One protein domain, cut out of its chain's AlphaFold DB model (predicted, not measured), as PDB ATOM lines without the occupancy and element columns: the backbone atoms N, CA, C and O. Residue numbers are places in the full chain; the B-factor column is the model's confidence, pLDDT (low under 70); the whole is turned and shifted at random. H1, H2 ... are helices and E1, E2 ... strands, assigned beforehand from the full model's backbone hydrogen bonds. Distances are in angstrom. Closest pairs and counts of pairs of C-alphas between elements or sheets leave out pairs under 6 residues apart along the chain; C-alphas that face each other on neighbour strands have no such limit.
ATOM      1  N   LEU A  13     -19.426  11.501  14.922       89.38
ATOM      2  CA  LEU A  13     -20.087  10.208  14.981       89.38
ATOM      3  C   LEU A  13     -21.605  10.390  14.945       89.38
ATOM      4  O   LEU A  13     -22.285   9.653  14.231       89.38
ATOM      5  N   ASP A  14     -22.132  11.405  15.631       89.31
ATOM      6  CA  ASP A  14     -23.551  11.759  15.545       89.31
ATOM      7  C   ASP A  14     -23.975  12.121  14.132       89.31
ATOM      8  O   ASP A  14     -25.009  11.641  13.658       89.31
ATOM      9  N   TYR A  15     -23.178  12.951  13.454       90.50
ATOM     10  CA  TYR A  15     -23.476  13.358  12.088       90.50
ATOM     11  C   TYR A  15     -23.406  12.171  11.120       90.50
ATOM     12  O   TYR A  15     -24.303  11.997  10.295       90.50
ATOM     13  N   ALA A  16     -22.405  11.297  11.254       91.75
ATOM     14  CA  ALA A  16     -22.304  10.081  10.449       91.75
ATOM     15  C   ALA A  16     -23.493   9.129  10.682       91.75
ATOM     16  O   ALA A  16     -24.053   8.565   9.734       91.75
ATOM     17  N   LEU A  17     -23.921   8.982  11.939       92.62
ATOM     18  CA  LEU A  17     -25.079   8.172  12.308       92.62
ATOM     19  C   LEU A  17     -26.380   8.780  11.773       92.62
ATOM     20  O   LEU A  17     -27.225   8.045  11.258       92.62
ATOM     21  N   TYR A  18     -26.528  10.103  11.848       93.75
ATOM     22  CA  TYR A  18     -27.634  10.837  11.236       93.75
ATOM     23  C   TYR A  18     -27.689  10.585   9.728       93.75
ATOM     24  O   TYR A  18     -28.706  10.107   9.238       93.75
ATOM     25  N   GLN A  19     -26.588  10.821   9.010       93.69
ATOM     26  CA  GLN A  19     -26.503  10.630   7.559       93.69
ATOM     27  C   GLN A  19     -26.843   9.195   7.148       93.69
ATOM     28  O   GLN A  19     -27.586   8.978   6.193       93.69
ATOM     29  N   THR A  20     -26.353   8.205   7.897       94.50
ATOM     30  CA  THR A  20     -26.656   6.792   7.639       94.50
ATOM     31  C   THR A  20     -28.147   6.500   7.812       94.50
ATOM     32  O   THR A  20     -28.758   5.876   6.944       94.50
ATOM     33  N   LYS A  21     -28.759   6.975   8.905       94.81
ATOM     34  CA  LYS A  21     -30.195   6.783   9.161       94.81
ATOM     35  C   LYS A  21     -31.061   7.508   8.138       94.81
ATOM     36  O   LYS A  21     -31.983   6.896   7.608       94.81
ATOM     37  N   LEU A  22     -30.720   8.755   7.825       95.38
ATOM     38  CA  LEU A  22     -31.395   9.569   6.822       95.38
ATOM     39  C   LEU A  22     -31.377   8.871   5.459       95.38
ATOM     40  O   LEU A  22     -32.429   8.635   4.875       95.38
ATOM     41  N   LYS A  23     -30.195   8.461   4.985       94.19
ATOM     42  CA  LYS A  23     -30.037   7.768   3.701       94.19
ATOM     43  C   LYS A  23     -30.826   6.461   3.653       94.19
ATOM     44  O   LYS A  23     -31.444   6.160   2.636       94.19
ATOM     45  N   ASN A  24     -30.804   5.676   4.729       93.50
ATOM     46  CA  ASN A  24     -31.551   4.420   4.786       93.50
ATOM     47  C   ASN A  24     -33.063   4.665   4.770       93.50
ATOM     48  O   ASN A  24     -33.770   3.978   4.041       93.50
ATOM     49  N   PHE A  25     -33.544   5.668   5.506       93.25
ATOM     50  CA  PHE A  25     -34.954   6.046   5.513       93.25
ATOM     51  C   PHE A  25     -35.426   6.560   4.149       93.25
ATOM     52  O   PHE A  25     -36.424   6.073   3.627       93.25
ATOM     53  N   LEU A  26     -34.689   7.487   3.531       92.50
ATOM     54  CA  LEU A  26     -35.072   8.093   2.251       92.50
ATOM     55  C   LEU A  26     -35.028   7.107   1.075       92.50
ATOM     56  O   LEU A  26     -35.663   7.328   0.051       92.50
ATOM     57  N   LYS A  27     -34.322   5.981   1.214       88.56
ATOM     58  CA  LYS A  27     -34.379   4.885   0.237       88.56
ATOM     59  C   LYS A  27     -35.665   4.064   0.321       88.56
ATOM     60  O   LYS A  27     -35.998   3.379  -0.650       88.56
ATOM     61  N   THR A  28     -36.372   4.104   1.448       86.88
ATOM     62  CA  THR A  28     -37.675   3.446   1.590       86.88
ATOM     63  C   THR A  28     -38.751   4.197   0.805       86.88
ATOM     64  O   THR A  28     -38.531   5.304   0.316       86.88
ATOM     65  N   ARG A  29     -39.949   3.616   0.717       81.19
ATOM     66  CA  ARG A  29     -41.124   4.276   0.136       81.19
ATOM     67  C   ARG A  29     -41.467   5.598   0.839       81.19
ATOM     68  O   ARG A  29     -41.884   6.538   0.181       81.19
ATOM     69  N   ARG A  30     -41.168   5.725   2.137       87.25
ATOM     70  CA  ARG A  30     -41.382   6.959   2.913       87.25
ATOM     71  C   ARG A  30     -40.482   8.119   2.469       87.25
ATOM     72  O   ARG A  30     -40.818   9.277   2.693       87.25
ATOM     73  N   GLY A  31     -39.379   7.835   1.770       89.38
ATOM     74  CA  GLY A  31     -38.553   8.870   1.145       89.38
ATOM     75  C   GLY A  31     -39.287   9.662   0.063       89.38
ATOM     76  O   GLY A  31     -39.084  10.870  -0.037       89.38
ATOM     77  N   ARG A  32     -40.195   9.016  -0.682       87.50
ATOM     78  CA  ARG A  32     -41.085   9.684  -1.645       87.50
ATOM     79  C   ARG A  32     -41.933  10.750  -0.956       87.50
ATOM     80  O   ARG A  32     -41.972  11.883  -1.416       87.50
ATOM     81  N   VAL A  33     -42.547  10.395   0.170       88.75
ATOM     82  CA  VAL A  33     -43.384  11.304   0.965       88.75
ATOM     83  C   VAL A  33     -42.584  12.521   1.427       88.75
ATOM     84  O   VAL A  33     -43.031  13.658   1.299       88.75
ATOM     85  N   ALA A  34     -41.352  12.297   1.896       91.19
ATOM     86  CA  ALA A  34     -40.449  13.385   2.253       91.19
ATOM     87  C   ALA A  34     -40.121  14.295   1.056       91.19
ATOM     88  O   ALA A  34     -40.145  15.513   1.205       91.19
ATOM     89  N   ALA A  35     -39.858  13.726  -0.124       90.19
ATOM     90  CA  ALA A  35     -39.590  14.491  -1.343       90.19
ATOM     91  C   ALA A  35     -40.805  15.322  -1.796       90.19
ATOM     92  O   ALA A  35     -40.648  16.494  -2.136       90.19
ATOM     93  N   MET A  36     -42.011  14.748  -1.740       86.81
ATOM     94  CA  MET A  36     -43.259  15.414  -2.129       86.81
ATOM     95  C   MET A  36     -43.671  16.553  -1.201       86.81
ATOM     96  O   MET A  36     -44.304  17.500  -1.656       86.81
ATOM     97  N   ARG A  37     -43.288  16.502   0.081       86.31
ATOM     98  CA  ARG A  37     -43.645  17.547   1.056       86.31
ATOM     99  C   ARG A  37     -43.090  18.930   0.693       86.31
ATOM    100  O   ARG A  37     -43.578  19.933   1.204       86.31
ATOM    101  N   GLY A  38     -42.077  18.991  -0.174       84.69
ATOM    102  CA  GLY A  38     -41.454  20.245  -0.587       84.69
ATOM    103  C   GLY A  38     -40.716  20.943   0.561       84.69
ATOM    104  O   GLY A  38     -40.396  20.341   1.592       84.69
ATOM    105  N   GLY A  39     -40.390  22.221   0.362       87.81
ATOM    106  CA  GLY A  39     -39.671  23.018   1.356       87.81
ATOM    107  C   GLY A  39     -38.335  22.389   1.773       87.81
ATOM    108  O   GLY A  39     -37.632  21.775   0.969       87.81
ATOM    109  N   LEU A  40     -37.989  22.530   3.055       91.31
ATOM    110  CA  LEU A  40     -36.732  22.004   3.593       91.31
ATOM    111  C   LEU A  40     -36.675  20.474   3.569       91.31
ATOM    112  O   LEU A  40     -35.642  19.906   3.225       91.31
ATOM    113  N   ILE A  41     -37.772  19.805   3.928       92.81
ATOM    114  CA  ILE A  41     -37.835  18.339   3.971       92.81
ATOM    115  C   ILE A  41     -37.651  17.771   2.560       92.81
ATOM    116  O   ILE A  41     -36.801  16.901   2.366       92.81
ATOM    117  N   GLY A  42     -38.374  18.318   1.579       91.88
ATOM    118  CA  GLY A  42     -38.246  17.945   0.174       91.88
ATOM    119  C   GLY A  42     -36.846  18.204  -0.368       91.88
ATOM    120  O   GLY A  42     -36.273  17.335  -1.022       91.88
ATOM    121  N   ARG A  43     -36.236  19.342  -0.015       92.38
ATOM    122  CA  ARG A  43     -34.855  19.653  -0.403       92.38
ATOM    123  C   ARG A  43     -33.828  18.701   0.212       92.38
ATOM    124  O   ARG A  43     -32.881  18.315  -0.466       92.38
ATOM    125  N   ILE A  44     -33.984  18.312   1.480       94.25
ATOM    126  CA  ILE A  44     -33.121  17.296   2.107       94.25
ATOM    127  C   ILE A  44     -33.315  15.945   1.409       94.25
ATOM    128  O   ILE A  44     -32.348  15.222   1.173       94.25
ATOM    129  N   ALA A  45     -34.559  15.597   1.078       93.88
ATOM    130  CA  ALA A  45     -34.888  14.342   0.419       93.88
ATOM    131  C   ALA A  45     -34.366  14.268  -1.025       93.88
ATOM    132  O   ALA A  45     -33.947  13.192  -1.456       93.88
ATOM    133  N   SER A  46     -34.331  15.390  -1.751       90.31
ATOM    134  CA  SER A  46     -33.926  15.443  -3.162       90.31
ATOM    135  C   SER A  46     -32.477  15.016  -3.405       90.31
ATOM    136  O   SER A  46     -32.140  14.599  -4.506       90.31
ATOM    137  N   ASP A  47     -31.619  15.064  -2.381       86.94
ATOM    138  CA  ASP A  47     -30.245  14.551  -2.467       86.94
ATOM    139  C   ASP A  47     -30.189  13.011  -2.565       86.94
ATOM    140  O   ASP A  47     -29.156  12.440  -2.922       86.94
ATOM    141  N   PHE A  48     -31.283  12.315  -2.224       87.31
ATOM    142  CA  PHE A  48     -31.323  10.855  -2.093       87.31
ATOM    143  C   PHE A  48     -32.460  10.178  -2.867       87.31
ATOM    144  O   PHE A  48     -32.386   8.967  -3.100       87.31
ATOM    145  N   VAL A  49     -33.505  10.919  -3.241       87.12
ATOM    146  CA  VAL A  49     -34.696  10.409  -3.931       87.12
ATOM    147  C   VAL A  49     -34.692  10.905  -5.375       87.12
ATOM    148  O   VAL A  49     -34.637  12.108  -5.612       87.12
ATOM    149  N   SER A  50     -34.742   9.986  -6.344       83.44
ATOM    150  CA  SER A  50     -34.848  10.342  -7.763       83.44
ATOM    151  C   SER A  50     -36.251  10.840  -8.112       83.44
ATOM    152  O   SER A  50     -37.233  10.421  -7.498       83.44
ATOM    153  N   SER A  51     -36.344  11.689  -9.138       79.44
ATOM    154  CA  SER A  51     -37.612  12.211  -9.667       79.44
ATOM    155  C   SER A  51     -38.601  11.105 -10.026       79.44
ATOM    156  O   SER A  51     -39.778  11.216  -9.706       79.44
ATOM    157  N   ASP A  52     -38.119  10.009 -10.612       80.25
ATOM    158  CA  ASP A  52     -38.972   8.904 -11.060       80.25
ATOM    159  C   ASP A  52     -39.743   8.285  -9.887       80.25
ATOM    160  O   ASP A  52     -40.942   8.045  -9.975       80.25
ATOM    161  N   ARG A  53     -39.088   8.149  -8.724       76.94
ATOM    162  CA  ARG A  53     -39.721   7.605  -7.512       76.94
ATOM    163  C   ARG A  53     -40.757   8.537  -6.896       76.94
ATOM    164  O   ARG A  53     -41.558   8.082  -6.086       76.94
ATOM    165  N   VAL A  54     -40.714   9.833  -7.208       79.06
ATOM    166  CA  VAL A  54     -41.729  10.798  -6.760       79.06
ATOM    167  C   VAL A  54     -43.032  10.590  -7.527       79.06
ATOM    168  O   VAL A  54     -44.112  10.655  -6.941       79.06
ATOM    169  N   LEU A  55     -42.919  10.279  -8.817       77.62
ATOM    170  CA  LEU A  55     -44.050  10.124  -9.728       77.62
ATOM    171  C   LEU A  55     -44.750   8.764  -9.612       77.62
ATOM    172  O   LEU A  55     -45.896   8.652 -10.032       77.62
ATOM    173  N   LEU A  84     -45.973  12.340   6.388       87.81
ATOM    174  CA  LEU A  84     -44.892  12.031   7.328       87.81
ATOM    175  C   LEU A  84     -45.388  12.102   8.773       87.81
ATOM    176  O   LEU A  84     -45.991  13.081   9.202       87.81
ATOM    177  N   THR A  85     -45.018  11.108   9.568       89.62
ATOM    178  CA  THR A  85     -45.185  11.179  11.018       89.62
ATOM    179  C   THR A  85     -44.237  12.197  11.634       89.62
ATOM    180  O   THR A  85     -43.152  12.478  11.117       89.62
ATOM    181  N   LEU A  86     -44.593  12.674  12.827       88.31
ATOM    182  CA  LEU A  86     -43.729  13.554  13.610       88.31
ATOM    183  C   LEU A  86     -42.349  12.934  13.891       88.31
ATOM    184  O   LEU A  86     -41.342  13.641  13.916       88.31
ATOM    185  N   ASP A  87     -42.278  11.620  14.103       90.19
ATOM    186  CA  ASP A  87     -41.011  10.941  14.379       90.19
ATOM    187  C   ASP A  87     -40.145  10.775  13.126       90.19
ATOM    188  O   ASP A  87     -38.916  10.869  13.215       90.19
ATOM    189  N   GLU A  88     -40.760  10.608  11.954       92.75
ATOM    190  CA  GLU A  88     -40.052  10.647  10.674       92.75
ATOM    191  C   GLU A  88     -39.523  12.047  10.378       92.75
ATOM    192  O   GLU A  88     -38.342  12.181  10.057       92.75
ATOM    193  N   GLU A  89     -40.331  13.093  10.575       93.00
ATOM    194  CA  GLU A  89     -39.871  14.481  10.449       93.00
ATOM    195  C   GLU A  89     -38.688  14.752  11.391       93.00
ATOM    196  O   GLU A  89     -37.632  15.219  10.963       93.00
ATOM    197  N   ARG A  90     -38.800  14.375  12.671       92.81
ATOM    198  CA  ARG A  90     -37.704  14.506  13.650       92.81
ATOM    199  C   ARG A  90     -36.451  13.740  13.233       92.81
ATOM    200  O   ARG A  90     -35.334  14.191  13.497       92.81
ATOM    201  N   MET A  91     -36.608  12.570  12.616       94.69
ATOM    202  CA  MET A  91     -35.487  11.795  12.098       94.69
ATOM    203  C   MET A  91     -34.821  12.527  10.925       94.69
ATOM    204  O   MET A  91     -33.598  12.686  10.958       94.69
ATOM    205  N   ILE A  92     -35.600  13.053   9.971       95.44
ATOM    206  CA  ILE A  92     -35.097  13.836   8.829       95.44
ATOM    207  C   ILE A  92     -34.365  15.095   9.308       95.44
ATOM    208  O   ILE A  92     -33.259  15.381   8.844       95.44
ATOM    209  N   CYS A  93     -34.917  15.802  10.296       94.81
ATOM    210  CA  CYS A  93     -34.326  17.017  10.857       94.81
ATOM    211  C   CYS A  93     -33.126  16.759  11.792       94.81
ATOM    212  O   CYS A  93     -32.525  17.707  12.304       94.81
ATOM    213  N   GLY A  94     -32.754  15.497  12.034       94.44
ATOM    214  CA  GLY A  94     -31.603  15.142  12.867       94.44
ATOM    215  C   GLY A  94     -31.787  15.545  14.330       94.44
ATOM    216  O   GLY A  94     -30.958  16.262  14.881       94.44
ATOM    217  N   PHE A  95     -32.894  15.126  14.943       93.31
ATOM    218  CA  PHE A  95     -33.266  15.463  16.321       93.31
ATOM    219  C   PHE A  95     -32.442  14.721  17.386       93.31
ATOM    220  O   PHE A  95     -32.140  13.551  17.223       93.31
ATOM    221  N   PHE A  96     -32.140  15.327  18.528       91.62
ATOM    222  CA  PHE A  96     -31.454  14.707  19.664       91.62
ATOM    223  C   PHE A  96     -32.074  15.178  20.978       91.62
ATOM    224  O   PHE A  96     -32.556  16.306  21.084       91.62
ATOM    225  N   MET A  97     -32.027  14.321  21.998       90.38
ATOM    226  CA  MET A  97     -32.469  14.656  23.354       90.38
ATOM    227  C   MET A  97     -31.265  14.721  24.284       90.38
ATOM    228  O   MET A  97     -30.528  13.744  24.403       90.38
ATOM    229  N   VAL A  98     -31.086  15.865  24.942       89.50
ATOM    230  CA  VAL A  98     -29.999  16.107  25.899       89.50
ATOM    231  C   VAL A  98     -30.621  16.568  27.222       89.50
ATOM    232  O   VAL A  98     -31.449  17.476  27.192       89.50
ATOM    233  N   PRO A  99     -30.283  15.981  28.381       88.25
ATOM    234  CA  PRO A  99     -30.762  16.464  29.672       88.25
ATOM    235  C   PRO A  99     -30.389  17.930  29.901       88.25
ATOM    236  O   PRO A  99     -29.309  18.366  29.496       88.25
ATOM    237  N   ASN A 100     -31.242  18.674  30.605       85.75
ATOM    238  CA  ASN A 100     -30.919  20.036  31.052       85.75
ATOM    239  C   ASN A 100     -30.098  20.075  32.348       85.75
ATOM    240  O   ASN A 100     -29.552  21.122  32.689       85.75
ATOM    241  N   SER A 101     -29.988  18.959  33.071       81.31
ATOM    242  CA  SER A 101     -29.205  18.855  34.304       81.31
ATOM    243  C   SER A 101     -28.506  17.498  34.417       81.31
ATOM    244  O   SER A 101     -28.959  16.500  33.853       81.31
ATOM    245  N   ALA A 102     -27.407  17.448  35.176       72.38
ATOM    246  CA  ALA A 102     -26.641  16.220  35.416       72.38
ATOM    247  C   ALA A 102     -27.459  15.124  36.135       72.38
ATOM    248  O   ALA A 102     -27.179  13.942  35.962       72.38
ATOM    249  N   GLY A 103     -28.499  15.507  36.889       64.69
ATOM    250  CA  GLY A 103     -29.444  14.586  37.532       64.69
ATOM    251  C   GLY A 103     -30.575  14.090  36.621       64.69
ATOM    252  O   GLY A 103     -31.365  13.256  37.042       64.69
ATOM    253  N   GLY A 104     -30.669  14.554  35.370       57.50
ATOM    254  CA  GLY A 104     -31.790  14.279  34.455       57.50
ATOM    255  C   GLY A 104     -31.922  12.835  33.941       57.50
ATOM    256  O   GLY A 104     -32.708  12.580  33.036       57.50
ATOM    257  N   LEU A 105     -31.159  11.876  34.479       55.84
ATOM    258  CA  LEU A 105     -31.407  10.444  34.261       55.84
ATOM    259  C   LEU A 105     -32.612   9.942  35.076       55.84
ATOM    260  O   LEU A 105     -33.277   9.001  34.645       55.84
ATOM    261  N   THR A 106     -32.915  10.569  36.220       57.91
ATOM    262  CA  THR A 106     -34.083  10.240  37.056       57.91
ATOM    263  C   THR A 106     -35.334  11.030  36.672       57.91
ATOM    264  O   THR A 106     -36.437  10.504  36.799       57.91
ATOM    265  N   ASP A 107     -35.181  12.246  36.139       63.28
ATOM    266  CA  ASP A 107     -36.290  13.070  35.651       63.28
ATOM    267  C   ASP A 107     -36.402  12.999  34.119       63.28
ATOM    268  O   ASP A 107     -35.779  13.764  33.380       63.28
ATOM    269  N   LYS A 108     -37.227  12.059  33.639       59.91
ATOM    270  CA  LYS A 108     -37.484  11.818  32.207       59.91
ATOM    271  C   LYS A 108     -38.214  12.970  31.497       59.91
ATOM    272  O   LYS A 108     -38.547  12.829  30.321       59.91
ATOM    273  N   THR A 109     -38.500  14.079  32.172       67.12
ATOM    274  CA  THR A 109     -39.250  15.198  31.586       67.12
ATOM    275  C   THR A 109     -38.372  16.403  31.249       67.12
ATOM    276  O   THR A 109     -38.775  17.247  30.451       67.12
ATOM    277  N   ASN A 110     -37.141  16.471  31.771       80.38
ATOM    278  CA  ASN A 110     -36.311  17.671  31.679       80.38
ATOM    279  C   ASN A 110     -35.204  17.572  30.612       80.38
ATOM    280  O   ASN A 110     -34.003  17.512  30.909       80.38
ATOM    281  N   PHE A 111     -35.623  17.574  29.346       85.62
ATOM    282  CA  PHE A 111     -34.742  17.504  28.179       85.62
ATOM    283  C   PHE A 111     -34.776  18.789  27.355       85.62
ATOM    284  O   PHE A 111     -35.839  19.356  27.112       85.62
ATOM    285  N   LYS A 112     -33.617  19.205  26.837       88.19
ATOM    286  CA  LYS A 112     -33.564  20.054  25.647       88.19
ATOM    287  C   LYS A 112     -33.557  19.189  24.397       88.19
ATOM    288  O   LYS A 112     -32.896  18.150  24.313       88.19
ATOM    289  N   HIS A 113     -34.286  19.679  23.413       90.12
ATOM    290  CA  HIS A 113     -34.394  19.085  22.097       90.12
ATOM    291  C   HIS A 113     -33.500  19.857  21.141       90.12
ATOM    292  O   HIS A 113     -33.727  21.044  20.923       90.12
ATOM    293  N   LEU A 114     -32.480  19.195  20.607       92.38
ATOM    294  CA  LEU A 114     -31.579  19.764  19.611       92.38
ATOM    295  C   LEU A 114     -31.903  19.173  18.247       92.38
ATOM    296  O   LEU A 114     -32.269  18.006  18.159       92.38
ATOM    297  N   SER A 115     -31.735  19.939  17.181       94.12
ATOM    298  CA  SER A 115     -31.845  19.419  15.822       94.12
ATOM    299  C   SER A 115     -30.785  20.009  14.903       94.12
ATOM    300  O   SER A 115     -30.310  21.131  15.116       94.12
ATOM    301  N   LEU A 116     -30.404  19.229  13.888       94.69
ATOM    302  CA  LEU A 116     -29.505  19.670  12.820       94.69
ATOM    303  C   LEU A 116     -30.202  20.616  11.844       94.69
ATOM    304  O   LEU A 116     -29.577  21.534  11.331       94.69
ATOM    305  N   TRP A 117     -31.506  20.426  11.661       94.38
ATOM    306  CA  TRP A 117     -32.367  21.265  10.838       94.38
ATOM    307  C   TRP A 117     -33.585  21.727  11.646       94.38
ATOM    308  O   TRP A 117     -34.014  21.013  12.560       94.38
ATOM    309  N   PRO A 118     -34.169  22.899  11.353       92.75
ATOM    310  CA  PRO A 118     -35.436  23.303  11.956       92.75
ATOM    311  C   PRO A 118     -36.564  22.335  11.562       92.75
ATOM    312  O   PRO A 118     -36.519  21.721  10.496       92.75
ATOM    313  N   SER A 119     -37.573  22.194  12.425       89.62
ATOM    314  CA  SER A 119     -38.811  21.472  12.095       89.62
ATOM    315  C   SER A 119     -39.705  22.303  11.175       89.62
ATOM    316  O   SER A 119     -39.567  23.530  11.130       89.62
ATOM    317  N   GLN A 120     -40.672  21.666  10.515       84.62
ATOM    318  CA  GLN A 120     -41.635  22.356   9.657       84.62
ATOM    319  C   GLN A 120     -42.409  23.418  10.446       84.62
ATOM    320  O   GLN A 120     -42.368  24.592  10.095       84.62
ATOM    321  N   ALA A 121     -42.944  23.052  11.615       83.56
ATOM    322  CA  ALA A 121     -43.636  23.996  12.498       83.56
ATOM    323  C   ALA A 121     -42.772  25.216  12.883       83.56
ATOM    324  O   ALA A 121     -43.272  26.325  13.055       83.56
ATOM    325  N   CYS A 122     -41.451  25.037  13.016       85.88
ATOM    326  CA  CYS A 122     -40.544  26.150  13.288       85.88
ATOM    327  C   CYS A 122     -40.416  27.090  12.081       85.88
ATOM    328  O   CYS A 122     -40.287  28.299  12.266       85.88
ATOM    329  N   LEU A 123     -40.414  26.546  10.865       82.44
ATOM    330  CA  LEU A 123     -40.305  27.306   9.621       82.44
ATOM    331  C   LEU A 123     -41.593  28.083   9.335       82.44
ATOM    332  O   LEU A 123     -41.513  29.268   9.000       82.44
ATOM    333  N   ASP A 124     -42.745  27.450   9.565       77.94
ATOM    334  CA  ASP A 124     -44.077  28.049   9.425       77.94
ATOM    335  C   ASP A 124     -44.235  29.256  10.365       77.94
ATOM    336  O   ASP A 124     -44.665  30.338   9.958       77.94
ATOM    337  N   ASP A 125     -43.781  29.110  11.616       77.12
ATOM    338  CA  ASP A 125     -43.776  30.184  12.615       77.12
ATOM    339  C   ASP A 125     -42.856  31.359  12.238       77.12
ATOM    340  O   ASP A 125     -43.093  32.499  12.647       77.12
ATOM    341  N   CYS A 126     -41.784  31.096  11.488       73.19
ATOM    342  CA  CYS A 126     -40.791  32.108  11.120       73.19
ATOM    343  C   CYS A 126     -41.073  32.783   9.775       73.19
ATOM    344  O   CYS A 126     -40.408  33.766   9.448       73.19
ATOM    345  N   GLY A 127     -42.042  32.282   9.001       65.38
ATOM    346  CA  GLY A 127     -42.324  32.776   7.653       65.38
ATOM    347  C   GLY A 127     -41.166  32.565   6.676       65.38
ATOM    348  O   GLY A 127     -41.023  33.344   5.738       65.38
ATOM    349  N   PHE A 128     -40.317  31.562   6.927       67.25
ATOM    350  CA  PHE A 128     -39.107  31.291   6.144       67.25
ATOM    351  C   PHE A 128     -39.397  30.535   4.832       67.25
ATOM    352  O   PHE A 128     -38.566  30.542   3.929       67.25
ATOM    353  N   LEU A 129     -40.565  29.892   4.711       64.94
ATOM    354  CA  LEU A 129     -40.927  29.045   3.567       64.94
ATOM    355  C   LEU A 129     -42.344  29.355   3.060       64.94
ATOM    356  O   LEU A 129     -43.278  28.634   3.399       64.94
ATOM    357  N   PRO A 130     -42.540  30.412   2.256       59.53
ATOM    358  CA  PRO A 130     -43.831  30.688   1.635       59.53
ATOM    359  C   PRO A 130     -44.050  29.740   0.443       59.53
ATOM    360  O   PRO A 130     -43.888  30.141  -0.705       59.53
ATOM    361  N   GLY A 131     -44.346  28.465   0.715       65.62
ATOM    362  CA  GLY A 131     -44.807  27.459  -0.258       65.62
ATOM    363  C   GLY A 131     -43.852  27.064  -1.398       65.62
ATOM    364  O   GLY A 131     -44.096  26.066  -2.068       65.62
ATOM    365  N   VAL A 132     -42.761  27.799  -1.628       75.88
ATOM    366  CA  VAL A 132     -41.806  27.577  -2.722       75.88
ATOM    367  C   VAL A 132     -40.379  27.638  -2.185       75.88
ATOM    368  O   VAL A 132     -40.049  28.467  -1.336       75.88
ATOM    369  N   TRP A 133     -39.513  26.761  -2.697       84.88
ATOM    370  CA  TRP A 133     -38.084  26.784  -2.400       84.88
ATOM    371  C   TRP A 133     -37.386  27.867  -3.234       84.88
ATOM    372  O   TRP A 133     -37.160  27.691  -4.431       84.88
ATOM    373  N   THR A 134     -37.089  29.015  -2.621       85.06
ATOM    374  CA  THR A 134     -36.483  30.161  -3.320       85.06
ATOM    375  C   THR A 134     -34.952  30.089  -3.348       85.06
ATOM    376  O   THR A 134     -34.331  29.280  -2.658       85.06
ATOM    377  N   HIS A 135     -34.318  30.977  -4.121       87.62
ATOM    378  CA  HIS A 135     -32.859  31.113  -4.141       87.62
ATOM    379  C   HIS A 135     -32.274  31.409  -2.749       87.62
ATOM    380  O   HIS A 135     -31.280  30.799  -2.360       87.62
ATOM    381  N   ASP A 136     -32.922  32.278  -1.968       85.31
ATOM    382  CA  ASP A 136     -32.478  32.614  -0.612       85.31
ATOM    383  C   ASP A 136     -32.553  31.398   0.322       85.31
ATOM    384  O   ASP A 136     -31.673  31.201   1.165       85.31
ATOM    385  N   ASN A 137     -33.564  30.537   0.136       86.50
ATOM    386  CA  ASN A 137     -33.669  29.274   0.865       86.50
ATOM    387  C   ASN A 137     -32.514  28.330   0.519       86.50
ATOM    388  O   ASN A 137     -31.926  27.750   1.432       86.50
ATOM    389  N   GLU A 138     -32.156  28.206  -0.763       92.12
ATOM    390  CA  GLU A 138     -31.021  27.376  -1.184       92.12
ATOM    391  C   GLU A 138     -29.696  27.918  -0.636       92.12
ATOM    392  O   GLU A 138     -28.905  27.154  -0.085       92.12
ATOM    393  N   CYS A 139     -29.466  29.232  -0.703       91.38
ATOM    394  CA  CYS A 139     -28.273  29.867  -0.140       91.38
ATOM    395  C   CYS A 139     -28.153  29.622   1.373       91.38
ATOM    396  O   CYS A 139     -27.090  29.225   1.861       91.38
ATOM    397  N   TRP A 140     -29.249  29.796   2.120       90.56
ATOM    398  CA  TRP A 140     -29.288  29.478   3.549       90.56
ATOM    399  C   TRP A 140     -29.045  27.988   3.818       90.56
ATOM    400  O   TRP A 140     -28.291  27.646   4.733       90.56
ATOM    401  N   TYR A 141     -29.655  27.103   3.028       92.38
ATOM    402  CA  TYR A 141     -29.508  25.659   3.168       92.38
ATOM    403  C   TYR A 141     -28.062  25.223   2.946       92.38
ATOM    404  O   TYR A 141     -27.515  24.513   3.785       92.38
ATOM    405  N   GLN A 142     -27.418  25.686   1.871       94.62
ATOM    406  CA  GLN A 142     -26.028  25.345   1.559       94.62
ATOM    407  C   GLN A 142     -25.061  25.855   2.630       94.62
ATOM    408  O   GLN A 142     -24.186  25.111   3.073       94.62
ATOM    409  N   SER A 143     -25.260  27.087   3.107       93.06
ATOM    410  CA  SER A 143     -24.482  27.649   4.217       93.06
ATOM    411  C   SER A 143     -24.651  26.824   5.503       93.06
ATOM    412  O   SER A 143     -23.676  26.373   6.103       93.06
ATOM    413  N   THR A 144     -25.895  26.499   5.866       92.38
ATOM    414  CA  THR A 144     -26.202  25.665   7.039       92.38
ATOM    415  C   THR A 144     -25.629  24.249   6.895       92.38
ATOM    416  O   THR A 144     -25.077  23.697   7.845       92.38
ATOM    417  N   LEU A 145     -25.700  23.656   5.700       93.31
ATOM    418  CA  LEU A 145     -25.117  22.348   5.402       93.31
ATOM    419  C   LEU A 145     -23.596  22.363   5.577       93.31
ATOM    420  O   LEU A 145     -23.028  21.403   6.102       93.31
ATOM    421  N   GLN A 146     -22.935  23.439   5.151       93.75
ATOM    422  CA  GLN A 146     -21.502  23.628   5.340       93.75
ATOM    423  C   GLN A 146     -21.143  23.734   6.828       93.75
ATOM    424  O   GLN A 146     -20.199  23.075   7.269       93.75
ATOM    425  N   ASP A 147     -21.920  24.472   7.620       91.81
ATOM    426  CA  ASP A 147     -21.737  24.561   9.074       91.81
ATOM    427  C   ASP A 147     -21.895  23.192   9.754       91.81
ATOM    428  O   ASP A 147     -21.052  22.780  10.557       91.81
ATOM    429  N   ILE A 148     -22.926  22.432   9.375       91.50
ATOM    430  CA  ILE A 148     -23.149  21.070   9.873       91.50
ATOM    431  C   ILE A 148     -21.972  20.155   9.509       91.50
ATOM    432  O   ILE A 148     -21.457  19.436  10.367       91.50
ATOM    433  N   ARG A 149     -21.504  20.193   8.255       89.31
ATOM    434  CA  ARG A 149     -20.392  19.355   7.772       89.31
ATOM    435  C   ARG A 149     -19.043  19.740   8.379       89.31
ATOM    436  O   ARG A 149     -18.208  18.864   8.594       89.31
ATOM    437  N   SER A 150     -18.827  21.025   8.650       88.19
ATOM    438  CA  SER A 150     -17.606  21.525   9.295       88.19
ATOM    439  C   SER A 150     -17.568  21.250  10.801       88.19
ATOM    440  O   SER A 150     -16.506  21.376  11.411       88.19
ATOM    441  N   LEU A 151     -18.695  20.816  11.386       80.88
ATOM    442  CA  LEU A 151     -18.870  20.512  12.813       80.88
ATOM    443  C   LEU A 151     -18.712  21.742  13.714       80.88
ATOM    444  O   LEU A 151     -18.543  21.615  14.927       80.88
ATOM    445  N   SER A 152     -18.784  22.939  13.131       80.50
ATOM    446  CA  SER A 152     -18.989  24.177  13.881       80.50
ATOM    447  C   SER A 152     -20.395  24.210  14.496       80.50
ATOM    448  O   SER A 152     -20.619  24.840  15.534       80.50
ATOM    449  N   PHE A 153     -21.337  23.486  13.884       80.81
ATOM    450  CA  PHE A 153     -22.732  23.424  14.288       80.81
ATOM    451  C   PHE A 153     -22.999  22.361  15.361       80.81
ATOM    452  O   PHE A 153     -22.840  21.164  15.134       80.81
ATOM    453  N   LYS A 154     -23.487  22.792  16.528       82.81
ATOM    454  CA  LYS A 154     -23.756  21.919  17.689       82.81
ATOM    455  C   LYS A 154     -25.214  21.457  17.800       82.81
ATOM    456  O   LYS A 154     -25.600  20.887  18.819       82.81
ATOM    457  N   GLY A 155     -26.023  21.714  16.773       89.69
ATOM    458  CA  GLY A 155     -27.476  21.623  16.868       89.69
ATOM    459  C   GLY A 155     -28.082  22.883  17.485       89.69
ATOM    460  O   GLY A 155     -27.414  23.626  18.205       89.69
ATOM    461  N   ARG A 156     -29.362  23.120  17.203       93.00
ATOM    462  CA  ARG A 156     -30.146  24.211  17.795       93.00
ATOM    463  C   ARG A 156     -31.440  23.677  18.388       93.00
ATOM    464  O   ARG A 156     -32.021  22.716  17.889       93.00
ATOM    465  N   THR A 157     -31.891  24.322  19.448       92.31
ATOM    466  CA  THR A 157     -33.245  24.203  19.986       92.31
ATOM    467  C   THR A 157     -34.256  24.917  19.089       92.31
ATOM    468  O   THR A 157     -33.895  25.743  18.251       92.31
ATOM    469  N   SER A 158     -35.551  24.639  19.276       89.69
ATOM    470  CA  SER A 158     -36.610  25.328  18.523       89.69
ATOM    471  C   SER A 158     -36.554  26.853  18.704       89.69
ATOM    472  O   SER A 158     -36.710  27.589  17.735       89.69
ATOM    473  N   SER A 159     -36.270  27.350  19.912       89.94
ATOM    474  CA  SER A 159     -36.144  28.791  20.174       89.94
ATOM    475  C   SER A 159     -34.930  29.412  19.478       89.94
ATOM    476  O   SER A 159     -35.041  30.500  18.913       89.94
ATOM    477  N   GLU A 160     -33.788  28.721  19.464       92.12
ATOM    478  CA  GLU A 160     -32.589  29.163  18.741       92.12
ATOM    479  C   GLU A 160     -32.817  29.175  17.227       92.12
ATOM    480  O   GLU A 160     -32.430  30.137  16.562       92.12
ATOM    481  N   TRP A 161     -33.508  28.166  16.684       91.69
ATOM    482  CA  TRP A 161     -33.936  28.173  15.286       91.69
ATOM    483  C   TRP A 161     -34.828  29.370  14.986       91.69
ATOM    484  O   TRP A 161     -34.500  30.147  14.089       91.69
ATOM    485  N   LYS A 162     -35.883  29.583  15.781       87.12
ATOM    486  CA  LYS A 162     -36.797  30.723  15.620       87.12
ATOM    487  C   LYS A 162     -36.079  32.068  15.654       87.12
ATOM    488  O   LYS A 162     -36.410  32.969  14.889       87.12
ATOM    489  N   SER A 163     -35.089  32.208  16.534       87.19
ATOM    490  CA  SER A 163     -34.257  33.409  16.612       87.19
ATOM    491  C   SER A 163     -33.405  33.587  15.351       87.19
ATOM    492  O   SER A 163     -33.373  34.672  14.774       87.19
ATOM    493  N   SER A 164     -32.770  32.509  14.877       86.19
ATOM    494  CA  SER A 164     -31.881  32.539  13.708       86.19
ATOM    495  C   SER A 164     -32.596  32.724  12.367       86.19
ATOM    496  O   SER A 164     -31.990  33.225  11.428       86.19
ATOM    497  N   LEU A 165     -33.868  32.327  12.274       82.94
ATOM    498  CA  LEU A 165     -34.662  32.345  11.039       82.94
ATOM    499  C   LEU A 165     -35.546  33.590  10.911       82.94
ATOM    500  O   LEU A 165     -36.395  33.684  10.024       82.94
ATOM    501  N   ARG A 166     -35.369  34.566  11.803       73.25
ATOM    502  CA  ARG A 166     -36.218  35.753  11.912       73.25
ATOM    503  C   ARG A 166     -35.837  36.830  10.889       73.25
ATOM    504  O   ARG A 166     -35.570  37.970  11.255       73.25
ATOM    505  N   PHE A 167     -35.823  36.476   9.607       66.00
ATOM    506  CA  PHE A 167     -35.418  37.383   8.527       66.00
ATOM    507  C   PHE A 167     -36.520  38.387   8.151       66.00
ATOM    508  O   PHE A 167     -36.221  39.532   7.825       66.00
ATOM    509  N   ALA A 168     -37.801  38.009   8.268       58.38
ATOM    510  CA  ALA A 168     -38.926  38.877   7.916       58.38
ATOM    511  C   ALA A 168     -40.125  38.682   8.860       58.38
ATOM    512  O   ALA A 168     -40.979  37.827   8.641       58.38
ATOM    513  N   LYS A 169     -40.251  39.540   9.885       60.16
ATOM    514  CA  LYS A 169     -41.341  39.497  10.893       60.16
ATOM    515  C   LYS A 169     -42.764  39.434  10.307       60.16
ATOM    516  O   LYS A 169     -43.677  39.018  11.010       60.16
ATOM    517  N   LYS A 170     -42.961  39.885   9.062       64.62
ATOM    518  CA  LYS A 170     -44.266  39.922   8.382       64.62
ATOM    519  C   LYS A 170     -44.482  38.797   7.359       64.62
ATOM    520  O   LYS A 170     -45.614  38.636   6.919       64.62
ATOM    521  N   GLY A 171     -43.455  38.012   7.011       67.81
ATOM    522  CA  GLY A 171     -43.542  36.988   5.958       67.81
ATOM    523  C   GLY A 171     -44.623  35.940   6.235       67.81
ATOM    524  O   GLY A 171     -45.496  35.714   5.401       67.81
ATOM    525  N   GLY A 172     -44.653  35.400   7.457       67.56
ATOM    526  CA  GLY A 172     -45.663  34.415   7.856       67.56
ATOM    527  C   GLY A 172     -47.097  34.961   7.837       67.56
ATOM    528  O   GLY A 172     -48.025  34.243   7.485       67.56
ATOM    529  N   SER A 173     -47.293  36.246   8.154       72.69
ATOM    530  CA  SER A 173     -48.624  36.871   8.100       72.69
ATOM    531  C   SER A 173     -49.123  37.044   6.667       72.69
ATOM    532  O   SER A 173     -50.313  36.872   6.422       72.69
ATOM    533  N   VAL A 174     -48.231  37.393   5.735       74.81
ATOM    534  CA  VAL A 174     -48.574  37.509   4.310       74.81
ATOM    535  C   VAL A 174     -48.942  36.139   3.752       74.81
ATOM    536  O   VAL A 174     -49.959  36.019   3.078       74.81
ATOM    537  N   HIS A 175     -48.167  35.104   4.085       73.75
ATOM    538  CA  HIS A 175     -48.428  33.743   3.623       73.75
ATOM    539  C   HIS A 175     -49.780  33.208   4.113       73.75
ATOM    540  O   HIS A 175     -50.599  32.821   3.290       73.75
ATOM    541  N   LYS A 176     -50.073  33.310   5.418       76.25
ATOM    542  CA  LYS A 176     -51.383  32.915   5.972       76.25
ATOM    543  C   LYS A 176     -52.546  33.676   5.328       76.25
ATOM    544  O   LYS A 176     -53.605  33.106   5.082       76.25
ATOM    545  N   GLY A 177     -52.349  34.964   5.041       83.00
ATOM    546  CA  GLY A 177     -53.325  35.764   4.301       83.00
ATOM    547  C   GLY A 177     -53.541  35.243   2.876       83.00
ATOM    548  O   GLY A 177     -54.682  35.106   2.444       83.00
ATOM    549  N   ALA A 178     -52.461  34.904   2.169       81.94
ATOM    550  CA  ALA A 178     -52.519  34.343   0.822       81.94
ATOM    551  C   ALA A 178     -53.189  32.959   0.790       81.94
ATOM    552  O   ALA A 178     -54.024  32.720  -0.081       81.94
ATOM    553  N   GLU A 179     -52.891  32.075   1.746       83.69
ATOM    554  CA  GLU A 179     -53.556  30.772   1.886       83.69
ATOM    555  C   GLU A 179     -55.055  30.938   2.135       83.69
ATOM    556  O   GLU A 179     -55.868  30.318   1.454       83.69
ATOM    557  N   SER A 180     -55.440  31.832   3.052       87.75
ATOM    558  CA  SER A 180     -56.849  32.105   3.349       87.75
ATOM    559  C   SER A 180     -57.603  32.650   2.132       87.75
ATOM    560  O   SER A 180     -58.734  32.230   1.875       87.75
ATOM    561  N   LEU A 181     -56.994  33.569   1.375       90.19
ATOM    562  CA  LEU A 181     -57.573  34.094   0.137       90.19
ATOM    563  C   LEU A 181     -57.677  33.009  -0.937       90.19
ATOM    564  O   LEU A 181     -58.709  32.907  -1.591       90.19
ATOM    565  N   SER A 182     -56.649  32.168  -1.077       86.06
ATOM    566  CA  SER A 182     -56.635  31.065  -2.045       86.06
ATOM    567  C   SER A 182     -57.706  30.025  -1.718       86.06
ATOM    568  O   SER A 182     -58.470  29.647  -2.597       86.06
ATOM    569  N   ALA A 183     -57.840  29.628  -0.449       86.62
ATOM    570  CA  ALA A 183     -58.885  28.711   0.004       86.62
ATOM    571  C   ALA A 183     -60.294  29.280  -0.244       86.62
ATOM    572  O   ALA A 183     -61.180  28.570  -0.713       86.62
ATOM    573  N   THR A 184     -60.487  30.582   0.001       92.19
ATOM    574  CA  THR A 184     -61.754  31.276  -0.294       92.19
ATOM    575  C   THR A 184     -62.034  31.315  -1.796       92.19
ATOM    576  O   THR A 184     -63.172  31.127  -2.222       92.19
ATOM    577  N   TYR A 185     -61.004  31.539  -2.612       91.06
ATOM    578  CA  TYR A 185     -61.126  31.565  -4.065       91.06
ATOM    579  C   TYR A 185     -61.493  30.186  -4.624       91.06
ATOM    580  O   TYR A 185     -62.468  30.081  -5.360       91.06
ATOM    581  N   ILE A 186     -60.787  29.132  -4.201       88.62
ATOM    582  CA  ILE A 186     -61.065  27.740  -4.594       88.62
ATOM    583  C   ILE A 186     -62.486  27.343  -4.183       88.62
ATOM    584  O   ILE A 186     -63.237  26.818  -4.997       88.62
ATOM    585  N   GLY A 187     -62.887  27.653  -2.946       86.38
ATOM    586  CA  GLY A 187     -64.234  27.346  -2.460       86.38
ATOM    587  C   GLY A 187     -65.351  28.116  -3.171       86.38
ATOM    588  O   GLY A 187     -66.478  27.633  -3.219       86.38
ATOM    589  N   SER A 188     -65.059  29.300  -3.722       90.69
ATOM    590  CA  SER A 188     -66.042  30.111  -4.457       90.69
ATOM    591  C   SER A 188     -66.086  29.840  -5.962       90.69
ATOM    592  O   SER A 188     -67.045  30.274  -6.593       90.69
ATOM    593  N   HIS A 189     -65.106  29.113  -6.514       87.31
ATOM    594  CA  HIS A 189     -65.017  28.780  -7.942       87.31
ATOM    595  C   HIS A 189     -64.788  27.272  -8.182       87.31
ATOM    596  O   HIS A 189     -63.799  26.893  -8.821       87.31
ATOM    597  N   PRO A 190     -65.649  26.374  -7.664       83.94
ATOM    598  CA  PRO A 190     -65.477  24.929  -7.834       83.94
ATOM    599  C   PRO A 190     -65.471  24.490  -9.310       83.94
ATOM    600  O   PRO A 190     -64.858  23.481  -9.646       83.94
ATOM    601  N   GLU A 191     -66.094  25.259 -10.206       84.12
ATOM    602  CA  GLU A 191     -66.125  25.017 -11.653       84.12
ATOM    603  C   GLU A 191     -64.754  25.103 -12.335       84.12
ATOM    604  O   GLU A 191     -64.580  24.563 -13.424       84.12
TER     605      GLU A 191
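AT A GLANCE: This is residues 13 to 55 and 84 to 191 of the 196 residues of an uncharacterized protein of Auriculariopsis ampla (UniProt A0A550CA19). Two groups of mostly short, crossed helices make the body: H1, H2, H3 and H5, with H4 on H2, form one, and H6, H8 and the first residues of H9 form the other, while H7 lies near H3 and touches no helix. The hairpin E1 and E2 is towards one end of the longest axis; at the other end H9 runs outward, and residues 180 to 191 stick out. The printed part has 151 residues with nine named helices and two named strands, in the order H1 H2 H3 H4 H5 E1 E2 H6 H7 H8 H9; the two-strand sheet is antiparallel and the class is mostly helix. It is only just compact, close to loose, with a radius of gyration of the C-alphas of 17.5 A, and elongated, spanning 61 by 37 by 30 A.

IN THESE COORDINATES: E1 is residues 95 to 99, 13.6 A long, and E2 is 111 to 115, 12.8 A. C-alpha 95 is at (-33.266, 15.463, 16.321). Before them come H1, residues 13 to 26, 19.8 A, from C-alpha 13 at (-20.087, 10.208, 14.981); H2, 30 to 36; H3, 39 to 46; H4, 51 to 55; and H5, 86 to 92. After them come H6, 120 to 126; H7, 135 to 150, 22.5 A; H8, 158 to 164; and H9, 171 to 188, 25.7 A, to C-alpha 188 at (-66.042, 30.111, -4.457).

HOW THE PARTS SIT: E1 and E2 form an antiparallel hairpin at 152 degrees, with N 96 and O 114 2.7 A apart and N 112 and O 98 2.8 A apart, within hydrogen-bond range. The closest C-alphas of E2 and H8 are those of His 113 and Ser 158, 7.5 A apart. H8 touches H6 at a steep tilt of 44 degrees, the same way, closest at C-alphas 162 and 126, 6.2 A. H9 touches H6 with residues 171 to 172 alone, closest at C-alphas 172 and 126, 6.3 A. H5 touches H1 at a steep tilt of 66 degrees, opposite ways, closest at C-alphas 92 and 22, 6.0 A. H5 and H3 only just touch, with 3 pairs of C-alphas within 8 A, the closest being 92 and 41, 7.2 A. H3 touches H2, closest at C-alphas 42 and 35, 4.0 A, and H2 touches H4, closest at C-alphas 32 and 54, 5.3 A. H7 and H3 are near each other, with 8 pairs of C-alphas within 10 A; H7 and H9 are apart. In H1 to H9, every O i to N i+4 pair is within hydrogen-bond range.

THE WHOLE: The two C-alphas farthest apart, of Gly 103 and Glu 191, are 62.2 A apart. Residues 56 to 83 are not printed, and C-alphas 55 and 84 are 17.2 A apart across this cut. Of the links printed whole, E1 to E2 is long, with 11 residues. Mean pLDDT of the printed part is 84.8, and residues 103 to 109, 127 to 131 and 167 to 172 are under 70.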